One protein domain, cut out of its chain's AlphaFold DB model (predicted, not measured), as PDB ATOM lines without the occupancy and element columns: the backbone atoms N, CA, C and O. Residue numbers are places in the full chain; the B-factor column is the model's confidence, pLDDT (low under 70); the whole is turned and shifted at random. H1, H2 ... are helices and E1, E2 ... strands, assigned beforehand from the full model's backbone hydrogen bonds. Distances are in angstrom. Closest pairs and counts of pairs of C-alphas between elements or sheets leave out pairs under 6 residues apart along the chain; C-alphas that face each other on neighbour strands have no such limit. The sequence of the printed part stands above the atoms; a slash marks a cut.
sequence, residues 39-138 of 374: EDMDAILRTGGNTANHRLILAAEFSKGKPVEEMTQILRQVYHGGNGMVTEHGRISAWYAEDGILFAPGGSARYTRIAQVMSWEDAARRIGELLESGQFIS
ATOM      1  N   GLU A  39      46.834  53.666 159.144       94.62
ATOM      2  CA  GLU A  39      46.849  52.288 158.635       94.62
ATOM      3  C   GLU A  39      46.269  52.198 157.218       94.62
ATOM      4  O   GLU A  39      46.827  51.513 156.359       94.62
ATOM      5  N   ASP A  40      45.197  52.943 156.930       95.25
ATOM      6  CA  ASP A  40      44.630  52.996 155.583       95.25
ATOM      7  C   ASP A  40      45.587  53.676 154.589       95.25
ATOM      8  O   ASP A  40      45.743  53.211 153.458       95.25
ATOM      9  N   MET A  41      46.267  54.756 154.998       96.38
ATOM     10  CA  MET A  41      47.305  55.384 154.169       96.38
ATOM     11  C   MET A  41      48.443  54.398 153.883       96.38
ATOM     12  O   MET A  41      48.857  54.253 152.734       96.38
ATOM     13  N   ASP A  42      48.901  53.658 154.893       97.12
ATOM     14  CA  ASP A  42      49.942  52.638 154.735       97.12
ATOM     15  C   ASP A  42      49.488  51.484 153.832       97.12
ATOM     16  O   ASP A  42      50.273  50.948 153.048       97.12
ATOM     17  N   ALA A  43      48.213  51.094 153.890       95.62
ATOM     18  CA  ALA A  43      47.637  50.111 152.980       95.62
ATOM     19  C   ALA A  43      47.625  50.604 151.519       95.62
ATOM     20  O   ALA A  43      47.980  49.828 150.624       95.62
ATOM     21  N   ILE A  44      47.331  51.889 151.263       95.81
ATOM     22  CA  ILE A  44      47.504  52.490 149.927       95.81
ATOM     23  C   ILE A  44      48.979  52.474 149.519       95.81
ATOM     24  O   ILE A  44      49.284  52.087 148.394       95.81
ATOM     25  N   LEU A  45      49.912  52.854 150.396       97.19
ATOM     26  CA  LEU A  45      51.341  52.824 150.060       97.19
ATOM     27  C   LEU A  45      51.799  51.402 149.705       97.19
ATOM     28  O   LEU A  45      52.586  51.225 148.781       97.19
ATOM     29  N   ARG A  46      51.263  50.372 150.365       96.00
ATOM     30  CA  ARG A  46      51.601  48.971 150.078       96.00
ATOM     31  C   ARG A  46      50.989  48.420 148.800       96.00
ATOM     32  O   ARG A  46      51.531  47.457 148.268       96.00
ATOM     33  N   THR A  47      49.851  48.937 148.339       91.12
ATOM     34  CA  THR A  47      49.065  48.296 147.264       91.12
ATOM     35  C   THR A  47      48.777  49.191 146.056       91.12
ATOM     36  O   THR A  47      48.456  48.680 144.985       91.12
ATOM     37  N   GLY A  48      48.949  50.506 146.184       81.56
ATOM     38  CA  GLY A  48      48.332  51.510 145.322       81.56
ATOM     39  C   GLY A  48      49.142  52.017 144.124       81.56
ATOM     40  O   GLY A  48      48.629  52.847 143.381       81.56
ATOM     41  N   GLY A  49      50.368  51.536 143.881       82.88
ATOM     42  CA  GLY A  49      51.289  52.143 142.901       82.88
ATOM     43  C   GLY A  49      50.764  52.308 141.467       82.88
ATOM     44  O   GLY A  49      51.128  53.246 140.777       82.88
ATOM     45  N   ASN A  50      49.874  51.440 140.985       93.31
ATOM     46  CA  ASN A  50      49.523  51.310 139.559       93.31
ATOM     47  C   ASN A  50      50.672  50.802 138.661       93.31
ATOM     48  O   ASN A  50      50.373  50.245 137.606       93.31
ATOM     49  N   THR A  51      51.931  50.858 139.103       95.12
ATOM     50  CA  THR A  51      53.057  50.104 138.527       95.12
ATOM     51  C   THR A  51      53.082  48.654 139.037       95.12
ATOM     52  O   THR A  51      52.963  48.388 140.246       95.12
ATOM     53  N   ALA A  52      53.257  47.697 138.123       93.00
ATOM     54  CA  ALA A  52      53.404  46.282 138.440       93.00
ATOM     55  C   ALA A  52      54.637  46.046 139.320       93.00
ATOM     56  O   ALA A  52      55.690  46.655 139.139       93.00
ATOM     57  N   ASN A  53      54.514  45.144 140.296       94.81
ATOM     58  CA  ASN A  53      55.603  44.790 141.213       94.81
ATOM     59  C   ASN A  53      56.240  45.989 141.948       94.81
ATOM     60  O   ASN A  53      57.389  45.893 142.381       94.81
ATOM     61  N   HIS A  54      55.512  47.098 142.139       95.81
ATOM     62  CA  HIS A  54      56.060  48.305 142.769       95.81
ATOM     63  C   HIS A  54      56.749  48.040 144.111       95.81
ATOM     64  O   HIS A  54      57.797  48.616 144.372       95.81
ATOM     65  N   ARG A  55      56.232  47.125 144.944       96.94
ATOM     66  CA  ARG A  55      56.895  46.750 146.204       96.94
ATOM     67  C   ARG A  55      58.306  46.194 145.984       96.94
ATOM     68  O   ARG A  55      59.205  46.568 146.727       96.94
ATOM     69  N   LEU A  56      58.516  45.361 144.956       98.06
ATOM     70  CA  LEU A  56      59.839  44.822 144.606       98.06
ATOM     71  C   LEU A  56      60.784  45.937 144.158       98.06
ATOM     72  O   LEU A  56      61.936  45.972 144.581       98.06
ATOM     73  N   ILE A  57      60.277  46.852 143.325       97.25
ATOM     74  CA  ILE A  57      61.026  48.019 142.846       97.25
ATOM     75  C   ILE A  57      61.455  48.871 144.042       97.25
ATOM     76  O   ILE A  57      62.637  49.132 144.223       97.25
ATOM     77  N   LEU A  58      60.513  49.244 144.907       97.75
ATOM     78  CA  LEU A  58      60.788  50.101 146.054       97.75
ATOM     79  C   LEU A  58      61.716  49.425 147.062       97.75
ATOM     80  O   LEU A  58      62.666  50.058 147.498       97.75
ATOM     81  N   ALA A  59      61.522  48.145 147.385       97.94
ATOM     82  CA  ALA A  59      62.440  47.429 148.270       97.94
ATOM     83  C   ALA A  59      63.880  47.427 147.721       97.94
ATOM     84  O   ALA A  59      64.823  47.692 148.468       97.94
ATOM     85  N   ALA A  60      64.055  47.207 146.412       97.56
ATOM     86  CA  ALA A  60      65.362  47.293 145.768       97.56
ATOM     87  C   ALA A  60      65.943  48.717 145.829       97.56
ATOM     88  O   ALA A  60      67.102  48.879 146.207       97.56
ATOM     89  N   GLU A  61      65.155  49.749 145.533       97.50
ATOM     90  CA  GLU A  61      65.612  51.145 145.551       97.50
ATOM     91  C   GLU A  61      65.964  51.638 146.962       97.50
ATOM     92  O   GLU A  61      67.054  52.170 147.177       97.50
ATOM     93  N   PHE A  62      65.112  51.379 147.956       97.75
ATOM     94  CA  PHE A  62      65.388  51.703 149.359       97.75
ATOM     95  C   PHE A  62      66.586  50.924 149.914       97.75
ATOM     96  O   PHE A  62      67.273  51.421 150.811       97.75
ATOM     97  N   SER A  63      66.877  49.720 149.403       97.69
ATOM     98  CA  SER A  63      68.072  48.968 149.814       97.69
ATOM     99  C   SER A  63      69.369  49.678 149.422       97.69
ATOM    100  O   SER A  63      70.372  49.510 150.103       97.69
ATOM    101  N   LYS A  64      69.362  50.530 148.388       96.88
ATOM    102  CA  LYS A  64      70.556  51.253 147.913       96.88
ATOM    103  C   LYS A  64      70.970  52.420 148.820       96.88
ATOM    104  O   LYS A  64      72.007  53.026 148.572       96.88
ATOM    105  N   GLY A  65      70.171  52.767 149.835       94.38
ATOM    106  CA  GLY A  65      70.476  53.870 150.756       94.38
ATOM    107  C   GLY A  65      70.487  55.250 150.090       94.38
ATOM    108  O   GLY A  65      71.224  56.132 150.524       94.38
ATOM    109  N   LYS A  66      69.701  55.423 149.019       92.38
ATOM    110  CA  LYS A  66      69.582  56.687 148.285       92.38
ATOM    111  C   LYS A  66      68.993  57.798 149.166       92.38
ATOM    112  O   LYS A  66      68.186  57.508 150.055       92.38
ATOM    113  N   PRO A  67      69.364  59.067 148.921       93.69
ATOM    114  CA  PRO A  67      68.804  60.197 149.650       93.69
ATOM    115  C   PRO A  67      67.298  60.341 149.379       93.69
ATOM    116  O   PRO A  67      66.780  59.870 148.360       93.69
ATOM    117  N   VAL A  68      66.581  60.991 150.301       93.38
ATOM    118  CA  VAL A  68      65.112  61.093 150.243       93.38
ATOM    119  C   VAL A  68      64.641  61.785 148.964       93.38
ATOM    120  O   VAL A  68      63.628  61.390 148.393       93.38
ATOM    121  N   GLU A  69      65.411  62.746 148.458       92.56
ATOM    122  CA  GLU A  69      65.125  63.498 147.239       92.56
ATOM    123  C   GLU A  69      65.085  62.576 146.015       92.56
ATOM    124  O   GLU A  69      64.140  62.639 145.228       92.56
ATOM    125  N   GLU A  70      66.053  61.664 145.879       94.12
ATOM    126  CA  GLU A  70      66.056  60.656 144.811       94.12
ATOM    127  C   GLU A  70      64.903  59.664 144.977       94.12
ATOM    128  O   GLU A  70      64.224  59.327 144.003       94.12
ATOM    129  N   MET A  71      64.618  59.252 146.216       96.44
ATOM    130  CA  MET A  71      63.486  58.373 146.497       96.44
ATOM    131  C   MET A  71      62.155  59.018 146.112       96.44
ATOM    132  O   MET A  71      61.305  58.333 145.548       96.44
ATOM    133  N   THR A  72      61.975  60.329 146.311       95.94
ATOM    134  CA  THR A  72      60.750  61.018 145.872       95.94
ATOM    135  C   THR A  72      60.537  60.930 144.360       95.94
ATOM    136  O   THR A  72      59.405  60.756 143.911       95.94
ATOM    137  N   GLN A  73      61.609  60.987 143.562       94.62
ATOM    138  CA  GLN A  73      61.521  60.856 142.105       94.62
ATOM    139  C   GLN A  73      61.117  59.440 141.697       94.62
ATOM    140  O   GLN A  73      60.291  59.268 140.803       94.62
ATOM    141  N   ILE A  74      61.647  58.432 142.390       95.12
ATOM    142  CA  ILE A  74      61.271  57.030 142.194       95.12
ATOM    143  C   ILE A  74      59.797  56.824 142.555       95.12
ATOM    144  O   ILE A  74      59.054  56.235 141.773       95.12
ATOM    145  N   LEU A  75      59.337  57.360 143.691       97.31
ATOM    146  CA  LEU A  75      57.931  57.265 144.084       97.31
ATOM    147  C   LEU A  75      57.001  57.877 143.033       97.31
ATOM    148  O   LEU A  75      56.003  57.261 142.689       97.31
ATOM    149  N   ARG A  76      57.343  59.028 142.453       95.88
ATOM    150  CA  ARG A  76      56.530  59.661 141.396       95.88
ATOM    151  C   ARG A  76      56.432  58.838 140.111       95.88
ATOM    152  O   ARG A  76      55.476  58.996 139.361       95.88
ATOM    153  N   GLN A  77      57.422  57.990 139.835       93.69
ATOM    154  CA  GLN A  77      57.376  57.058 138.704       93.69
ATOM    155  C   GLN A  77      56.549  55.816 139.032       93.69
ATOM    156  O   GLN A  77      55.925  55.249 138.146       93.69
ATOM    157  N   VAL A  78      56.560  55.407 140.300       95.88
ATOM    158  CA  VAL A  78      55.926  54.183 140.787       95.88
ATOM    159  C   VAL A  78      54.463  54.378 141.179       95.88
ATOM    160  O   VAL A  78      53.712  53.416 141.115       95.88
ATOM    161  N   TYR A  79      54.075  55.579 141.610       96.88
ATOM    162  CA  TYR A  79      52.727  55.957 142.030       96.88
ATOM    163  C   TYR A  79      52.200  57.053 141.105       96.88
ATOM    164  O   TYR A  79      52.654  58.196 141.161       96.88
ATOM    165  N   HIS A  80      51.225  56.721 140.262       95.62
ATOM    166  CA  HIS A  80      50.685  57.656 139.271       95.62
ATOM    167  C   HIS A  80      49.173  57.499 139.074       95.62
ATOM    168  O   HIS A  80      48.633  56.398 139.137       95.62
ATOM    169  N   GLY A  81      48.469  58.610 138.843       95.81
ATOM    170  CA  GLY A  81      47.011  58.640 138.689       95.81
ATOM    171  C   GLY A  81      46.255  58.452 140.010       95.81
ATOM    172  O   GLY A  81      46.569  59.126 140.986       95.81
ATOM    173  N   GLY A  82      45.245  57.583 140.050       96.50
ATOM    174  CA  GLY A  82      44.405  57.339 141.228       96.50
ATOM    175  C   GLY A  82      44.346  55.875 141.658       96.50
ATOM    176  O   GLY A  82      44.689  54.963 140.899       96.50
ATOM    177  N   ASN A  83      43.915  55.641 142.895       96.50
ATOM    178  CA  ASN A  83      43.685  54.304 143.429       96.50
ATOM    179  C   ASN A  83      42.539  54.304 144.452       96.50
ATOM    180  O   ASN A  83      42.417  55.241 145.238       96.50
ATOM    181  N   GLY A  84      41.700  53.269 144.437       96.62
ATOM    182  CA  GLY A  84      40.552  53.131 145.326       96.62
ATOM    183  C   GLY A  84      40.597  51.813 146.081       96.62
ATOM    184  O   GLY A  84      40.816  50.759 145.487       96.62
ATOM    185  N   MET A  85      40.338  51.871 147.383       95.56
ATOM    186  CA  MET A  85      40.397  50.739 148.302       95.56
ATOM    187  C   MET A  85      39.193  50.739 149.249       95.56
ATOM    188  O   MET A  85      38.715  51.788 149.669       95.56
ATOM    189  N   VAL A  86      38.707  49.553 149.603       95.38
ATOM    190  CA  VAL A  86      37.679  49.339 150.625       95.38
ATOM    191  C   VAL A  86      38.336  48.755 151.868       95.38
ATOM    192  O   VAL A  86      38.890  47.656 151.814       95.38
ATOM    193  N   THR A  87      38.249  49.473 152.983       91.69
ATOM    194  CA  THR A  87      38.723  49.027 154.299       91.69
ATOM    195  C   THR A  87      37.552  48.889 155.270       91.69
ATOM    196  O   THR A  87      36.394  49.095 154.897       91.69
ATOM    197  N   GLU A  88      37.830  48.534 156.525       89.06
ATOM    198  CA  GLU A  88      36.809  48.520 157.580       89.06
ATOM    199  C   GLU A  88      36.186  49.907 157.821       89.06
ATOM    200  O   GLU A  88      35.027  50.002 158.220       89.06
ATOM    201  N   HIS A  89      36.916  50.977 157.485       87.06
ATOM    202  CA  HIS A  89      36.464  52.367 157.561       87.06
ATOM    203  C   HIS A  89      35.662  52.814 156.321       87.06
ATOM    204  O   HIS A  89      35.233  53.964 156.237       87.06
ATOM    205  N   GLY A  90      35.439  51.919 155.354       92.25
ATOM    206  CA  GLY A  90      34.690  52.185 154.128       92.25
ATOM    207  C   GLY A  90      35.579  52.412 152.904       92.25
ATOM    208  O   GLY A  90      36.691  51.898 152.804       92.25
ATOM    209  N   ARG A  91      35.052  53.136 151.908       95.94
ATOM    210  CA  ARG A  91      35.794  53.450 150.677       95.94
ATOM    211  C   ARG A  91      36.788  54.569 150.939       95.94
ATOM    212  O   ARG A  91      36.418  55.592 151.509       95.94
ATOM    213  N   ILE A  92      38.003  54.393 150.447       96.12
ATOM    214  CA  ILE A  92      39.089  55.362 150.516       96.12
ATOM    215  C   ILE A  92      39.646  55.516 149.109       96.12
ATOM    216  O   ILE A  92      39.840  54.531 148.394       96.12
ATOM    217  N   SER A  93      39.871  56.758 148.706       97.06
ATOM    218  CA  SER A  93      40.471  57.105 147.424       97.06
ATOM    219  C   SER A  93      41.798  57.811 147.650       97.06
ATOM    220  O   SER A  93      41.940  58.601 148.585       97.06
ATOM    221  N   ALA A  94      42.749  57.540 146.766       97.81
ATOM    222  CA  ALA A  94      44.019  58.226 146.678       97.81
ATOM    223  C   ALA A  94      44.207  58.827 145.282       97.81
ATOM    224  O   ALA A  94      43.831  58.213 144.279       97.81
ATOM    225  N   TRP A  95      44.814  60.010 145.217       98.06
ATOM    226  CA  TRP A  95      45.273  60.620 143.974       98.06
ATOM    227  C   TRP A  95      46.739  61.038 144.103       98.06
ATOM    228  O   TRP A  95      47.106  61.770 145.019       98.06
ATOM    229  N   TYR A  96      47.570  60.585 143.172       97.62
ATOM    230  CA  TYR A  96      49.000  60.866 143.116       97.62
ATOM    231  C   TYR A  96      49.223  62.157 142.318       97.62
ATOM    232  O   TYR A  96      49.232  62.155 141.084       97.62
ATOM    233  N   ALA A  97      49.318  63.281 143.027       96.44
ATOM    234  CA  ALA A  97      49.489  64.614 142.459       96.44
ATOM    235  C   ALA A  97      50.961  65.036 142.355       96.44
ATOM    236  O   ALA A  97      51.891  64.345 142.771       96.44
ATOM    237  N   GLU A  98      51.172  66.219 141.784       94.25
ATOM    238  CA  GLU A  98      52.497  66.804 141.623       94.25
ATOM    239  C   GLU A  98      53.155  67.163 142.964       94.25
ATOM    240  O   GLU A  98      54.369  67.070 143.089       94.25
ATOM    241  N   ASP A  99      52.404  67.530 143.990       90.88
ATOM    242  CA  ASP A  99      52.926  67.948 145.296       90.88
ATOM    243  C   ASP A  99      52.888  66.836 146.356       90.88
ATOM    244  O   ASP A  99      53.642  66.883 147.331       90.88
ATOM    245  N   GLY A 100      52.097  65.787 146.141       96.38
ATOM    246  CA  GLY A 100      52.018  64.661 147.063       96.38
ATOM    247  C   GLY A 100      50.912  63.673 146.731       96.38
ATOM    248  O   GLY A 100      50.371  63.638 145.626       96.38
ATOM    249  N   ILE A 101      50.563  62.867 147.725       98.06
ATOM    250  CA  ILE A 101      49.469  61.906 147.671       98.06
ATOM    251  C   ILE A 101      48.282  62.505 148.419       98.06
ATOM    252  O   ILE A 101      48.368  62.772 149.619       98.06
ATOM    253  N   LEU A 102      47.177  62.722 147.708       97.75
ATOM    254  CA  LEU A 102      45.908  63.121 148.305       97.75
ATOM    255  C   LEU A 102      45.137  61.879 148.728       97.75
ATOM    256  O   LEU A 102      44.961  60.975 147.916       97.75
ATOM    257  N   PHE A 103      44.619  61.867 149.950       97.12
ATOM    258  CA  PHE A 103      43.781  60.809 150.503       97.12
ATOM    259  C   PHE A 103      42.441  61.379 150.940       97.12
ATOM    260  O   PHE A 103      42.400  62.406 151.615       97.12
ATOM    261  N   ALA A 104      41.345  60.702 150.615       96.38
ATOM    262  CA  ALA A 104      40.033  61.078 151.121       96.38
ATOM    263  C   ALA A 104      39.112  59.860 151.277       96.38
ATOM    264  O   ALA A 104      39.196  58.918 150.479       96.38
ATOM    265  N   PRO A 105      38.186  59.882 152.250       95.31
ATOM    266  CA  PRO A 105      37.066  58.954 152.267       95.31
ATOM    267  C   PRO A 105      36.177  59.133 151.027       95.31
ATOM    268  O   PRO A 105      36.019  60.231 150.491       95.31
ATOM    269  N   GLY A 106      35.540  58.050 150.592       94.31
ATOM    270  CA  GLY A 106      34.635  58.026 149.449       94.31
ATOM    271  C   GLY A 106      35.321  57.666 148.130       94.31
ATOM    272  O   GLY A 106      36.266  56.880 148.089       94.31
ATOM    273  N   GLY A 107      34.766  58.176 147.025       95.56
ATOM    274  CA  GLY A 107      35.146  57.798 145.657       95.56
ATOM    275  C   GLY A 107      36.096  58.759 144.932       95.56
ATOM    276  O   GLY A 107      36.408  58.495 143.776       95.56
ATOM    277  N   SER A 108      36.512  59.866 145.556       95.62
ATOM    278  CA  SER A 108      37.385  60.890 144.961       95.62
ATOM    279  C   SER A 108      38.257  61.535 146.036       95.62
ATOM    280  O   SER A 108      37.778  61.798 147.138       95.62
ATOM    281  N   ALA A 109      39.512  61.820 145.696       96.38
ATOM    282  CA  ALA A 109      40.480  62.546 146.511       96.38
ATOM    283  C   ALA A 109      41.026  63.807 145.818       96.38
ATOM    284  O   ALA A 109      41.447  64.741 146.495       96.38
ATOM    285  N   ARG A 110      41.003  63.884 144.480       94.50
ATOM    286  CA  ARG A 110      41.747  64.910 143.727       94.50
ATOM    287  C   ARG A 110      41.231  66.338 143.906       94.50
ATOM    288  O   ARG A 110      42.020  67.275 143.946       94.50
ATOM    289  N   TYR A 111      39.913  66.522 143.954       91.69
ATOM    290  CA  TYR A 111      39.284  67.854 143.948       91.69
ATOM    291  C   TYR A 111      38.393  68.115 145.164       91.69
ATOM    292  O   TYR A 111      37.572  69.039 145.145       91.69
ATOM    293  N   THR A 112      38.507  67.281 146.195       88.50
ATOM    294  CA  THR A 112      37.722  67.414 147.421       88.50
ATOM    295  C   THR A 112      38.454  68.265 148.453       88.50
ATOM    296  O   THR A 112      39.673  68.210 148.572       88.50
ATOM    297  N   ARG A 113      37.707  69.068 149.217       88.75
ATOM    298  CA  ARG A 113      38.277  69.967 150.239       88.75
ATOM    299  C   ARG A 113      38.733  69.235 151.500       88.75
ATOM    300  O   ARG A 113      39.494  69.797 152.275       88.75
ATOM    301  N   ILE A 114      38.244  68.015 151.707       88.50
ATOM    302  CA  ILE A 114      38.562  67.189 152.878       88.50
ATOM    303  C   ILE A 114      39.792  66.298 152.660       88.50
ATOM    304  O   ILE A 114      40.118  65.503 153.533       88.50
ATOM    305  N   ALA A 115      40.447  66.384 151.496       93.69
ATOM    306  CA  ALA A 115      41.587  65.533 151.194       93.69
ATOM    307  C   ALA A 115      42.773  65.854 152.110       93.69
ATOM    308  O   ALA A 115      43.189  67.006 152.239       93.69
ATOM    309  N   GLN A 116      43.344  64.817 152.714       95.50
ATOM    310  CA  GLN A 116      44.615  64.896 153.419       95.50
ATOM    311  C   GLN A 116      45.751  64.746 152.419       95.50
ATOM    312  O   GLN A 116      45.725  63.844 151.586       95.50
ATOM    313  N   VAL A 117      46.760  65.605 152.525       96.31
ATOM    314  CA  VAL A 117      47.927  65.575 151.642       96.31
ATOM    315  C   VAL A 117      49.120  65.020 152.408       96.31
ATOM    316  O   VAL A 117      49.472  65.529 153.470       96.31
ATOM    317  N   MET A 118      49.746  63.986 151.857       97.38
ATOM    318  CA  MET A 118      51.060  63.498 152.270       97.38
ATOM    319  C   MET A 118      52.073  63.944 151.223       97.38
ATOM    320  O   MET A 118      51.934  63.586 150.053       97.38
ATOM    321  N   SER A 119      53.086  64.716 151.616       97.88
ATOM    322  CA  SER A 119      54.136  65.101 150.669       97.88
ATOM    323  C   SER A 119      54.893  63.867 150.167       97.88
ATOM    324  O   SER A 119      54.939  62.828 150.832       97.88
ATOM    325  N   TRP A 120      55.532  63.970 149.003       98.06
ATOM    326  CA  TRP A 120      56.350  62.868 148.484       98.06
ATOM    327  C   TRP A 120      57.527  62.505 149.400       98.06
ATOM    328  O   TRP A 120      57.909  61.338 149.469       98.06
ATOM    329  N   GLU A 121      58.082  63.473 150.130       97.69
ATOM    330  CA  GLU A 121      59.122  63.203 151.126       97.69
ATOM    331  C   GLU A 121      58.569  62.454 152.340       97.69
ATOM    332  O   GLU A 121      59.201  61.510 152.814       97.69
ATOM    333  N   ASP A 122      57.385  62.835 152.831       97.94
ATOM    334  CA  ASP A 122      56.725  62.123 153.929       97.94
ATOM    335  C   ASP A 122      56.363  60.695 153.510       97.94
ATOM    336  O   ASP A 122      56.558  59.766 154.289       97.94
ATOM    337  N   ALA A 123      55.911  60.497 152.267       98.19
ATOM    338  CA  ALA A 123      55.656  59.172 151.710       98.19
ATOM    339  C   ALA A 123      56.939  58.327 151.640       98.19
ATOM    340  O   ALA A 123      56.929  57.161 152.035       98.19
ATOM    341  N   ALA A 124      58.060  58.911 151.203       98.06
ATOM    342  CA  ALA A 124      59.353  58.229 151.176       98.06
ATOM    343  C   ALA A 124      59.827  57.845 152.582       98.06
ATOM    344  O   ALA A 124      60.212  56.696 152.807       98.06
ATOM    345  N   ARG A 125      59.735  58.769 153.544       97.62
ATOM    346  CA  ARG A 125      60.055  58.483 154.949       97.62
ATOM    347  C   ARG A 125      59.144  57.391 155.504       97.62
ATOM    348  O   ARG A 125      59.641  56.447 156.109       97.62
ATOM    349  N   ARG A 126      57.840  57.445 155.218       98.00
ATOM    350  CA  ARG A 126      56.878  56.454 155.708       98.00
ATOM    351  C   ARG A 126      57.118  55.058 155.138       98.00
ATOM    352  O   ARG A 126      57.063  54.090 155.889       98.00
ATOM    353  N   ILE A 127      57.411  54.934 153.843       98.19
ATOM    354  CA  ILE A 127      57.768  53.639 153.239       98.19
ATOM    355  C   ILE A 127      59.074  53.107 153.840       98.19
ATOM    356  O   ILE A 127      59.152  51.920 154.146       98.19
ATOM    357  N   GLY A 128      60.063  53.977 154.072       97.69
ATOM    358  CA  GLY A 128      61.291  53.622 154.783       97.69
ATOM    359  C   GLY A 128      61.013  53.057 156.179       97.69
ATOM    360  O   GLY A 128      61.468  51.962 156.489       97.69
ATOM    361  N   GLU A 129      60.188  53.735 156.981       98.06
ATOM    362  CA  GLU A 129      59.759  53.249 158.303       98.06
ATOM    363  C   GLU A 129      59.056  51.884 158.222       98.06
ATOM    364  O   GLU A 129      59.312  51.012 159.049       98.06
ATOM    365  N   LEU A 130      58.180  51.681 157.230       98.50
ATOM    366  CA  LEU A 130      57.481  50.407 157.022       98.50
ATOM    367  C   LEU A 130      58.433  49.282 156.584       98.50
ATOM    368  O   LEU A 130      58.182  48.121 156.896       98.50
ATOM    369  N   LEU A 131      59.500  49.591 155.845       98.19
ATOM    370  CA  LEU A 131      60.546  48.625 155.503       98.19
ATOM    371  C   LEU A 131      61.388  48.269 156.731       98.19
ATOM    372  O   LEU A 131      61.649  47.094 156.969       98.19
ATOM    373  N   GLU A 132      61.765  49.261 157.536       97.94
ATOM    374  CA  GLU A 132      62.528  49.062 158.774       97.94
ATOM    375  C   GLU A 132      61.759  48.257 159.823       97.94
ATOM    376  O   GLU A 132      62.351  47.431 160.517       97.94
ATOM    377  N   SER A 133      60.445  48.464 159.932       98.00
ATOM    378  CA  SER A 133      59.585  47.689 160.830       98.00
ATOM    379  C   SER A 133      59.155  46.334 160.254       98.00
ATOM    380  O   SER A 133      58.457  45.582 160.934       98.00
ATOM    381  N   GLY A 134      59.530  46.019 159.009       98.00
ATOM    382  CA  GLY A 134      59.160  44.781 158.321       98.00
ATOM    383  C   GLY A 134      57.679  44.671 157.950       98.00
ATOM    384  O   GLY A 134      57.154  43.566 157.817       98.00
ATOM    385  N   GLN A 135      56.990  45.797 157.780       97.88
ATOM    386  CA  GLN A 135      55.545  45.890 157.542       97.88
ATOM    387  C   GLN A 135      55.165  46.341 156.123       97.88
ATOM    388  O   GLN A 135      53.980  46.560 155.872       97.88
ATOM    389  N   PHE A 136      56.118  46.508 155.200       98.12
ATOM    390  CA  PHE A 136      55.848  46.999 153.839       98.12
ATOM    391  C   PHE A 136      55.607  45.895 152.794       98.12
ATOM    392  O   PHE A 136      54.707  45.987 151.961       98.12
ATOM    393  N   ILE A 137      56.436  44.858 152.814       98.19
ATOM    394  CA  ILE A 137      56.586  43.855 151.752       98.19
ATOM    395  C   ILE A 137      56.627  42.466 152.383       98.19
ATOM    396  O   ILE A 137      57.106  42.345 153.508       98.19
ATOM    397  N   SER A 138      56.137  41.424 151.703       98.25
ATOM    398  CA  SER A 138      56.206  40.055 152.240       98.25
ATOM    399  C   SER A 138      57.617  39.458 152.203       98.25
ATOM    400  O   SER A 138      58.456  39.888 151.412       98.25
TER     401      SER A 138
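What this domain is: This is residues 39 to 138 of the 374 residues of an uncharacterized protein of Clostridiales bacterium (UniProt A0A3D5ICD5). A twisted sheet of four strands makes one end of the domain, and helix H1 packs on one of its faces, close to the middle of the whole. At the other end the helical hairpin of H2 and H3 makes a small head, with H4 standing crosswise to both of its helices and also meeting H1. The 100 printed residues hold four named helices and four named strands, in the order H1 H2 H3 E1 E2 E3 E4 H4, and the class is mixed, helices and strands. The sheet runs E1 E2 E3 E4, antiparallel throughout. The whole is compact, with a radius of gyration of the C-alphas of 12.8 A and spans of 36 by 27 by 22 A.

Where its parts are: H1, residues 39 to 47, begins at C-alpha 39 (46.849, 52.288, 158.635) and is 12.3 A long. H2, residues 54 to 63, is 13.9 A long, and H3, residues 68 to 78, is 14.9 A. E1, residues 81 to 87, begins at C-alpha 81 (47.011, 58.640, 138.689) and is 20.1 A long. E2 is residues 90 to 96, 20.0 A; E3 residues 100 to 105, 16.8 A; E4 residues 116 to 119, 9.9 A. H4, residues 120 to 132, follows E4 at once, is 18.3 A long and ends at C-alpha 132 (62.528, 49.062, 158.774).

How they stand to each other: The strands form a meander, each the antiparallel neighbour of the one before, with E1 and E4 as edge strands. Within hydrogen-bond range are N 85 and O 92 in the hairpin E1 and E2, 2.9 A; N 95 and O 102 in the hairpin E2 and E3, 2.9 A; and N 103 and O 116 in the hairpin E3 and E4, 2.8 A. H1, H3 and H4 are on one face of the sheet, two layers; H2 is not on it. The closest C-alphas of H1 and E1 are Asp 40 and Thr 87, 7.2 A. H1 and H4 only just touch, with 3 pairs of C-alphas within 8 A, Leu 45 and Ile 127 closest at 7.2 A, about perpendicular at 88 degrees; H4 does so with residues 123 to 127 alone. H4 touches H3 with residues 120 to 125 alone, about perpendicular at 86 degrees, the C-alphas of Thr 72 and Trp 120 closest at 5.4 A. H2 and H3 touch at a shallow tilt of 17 degrees, opposite ways, the C-alphas of His 54 and Val 78 closest at 6.2 A. H1 and H3 are apart. In the four helices every O i to N i+4 pair is within hydrogen-bond range.

The domain as a whole: The C-alphas farthest apart are those of Lys 64 and Arg 113, 37.4 A. The printed part has no cut and no long link; the links H1 to H2 and E3 to E4 are short, the others tight. The mean pLDDT of the printed part is 95.5, and no printed residue is under 70.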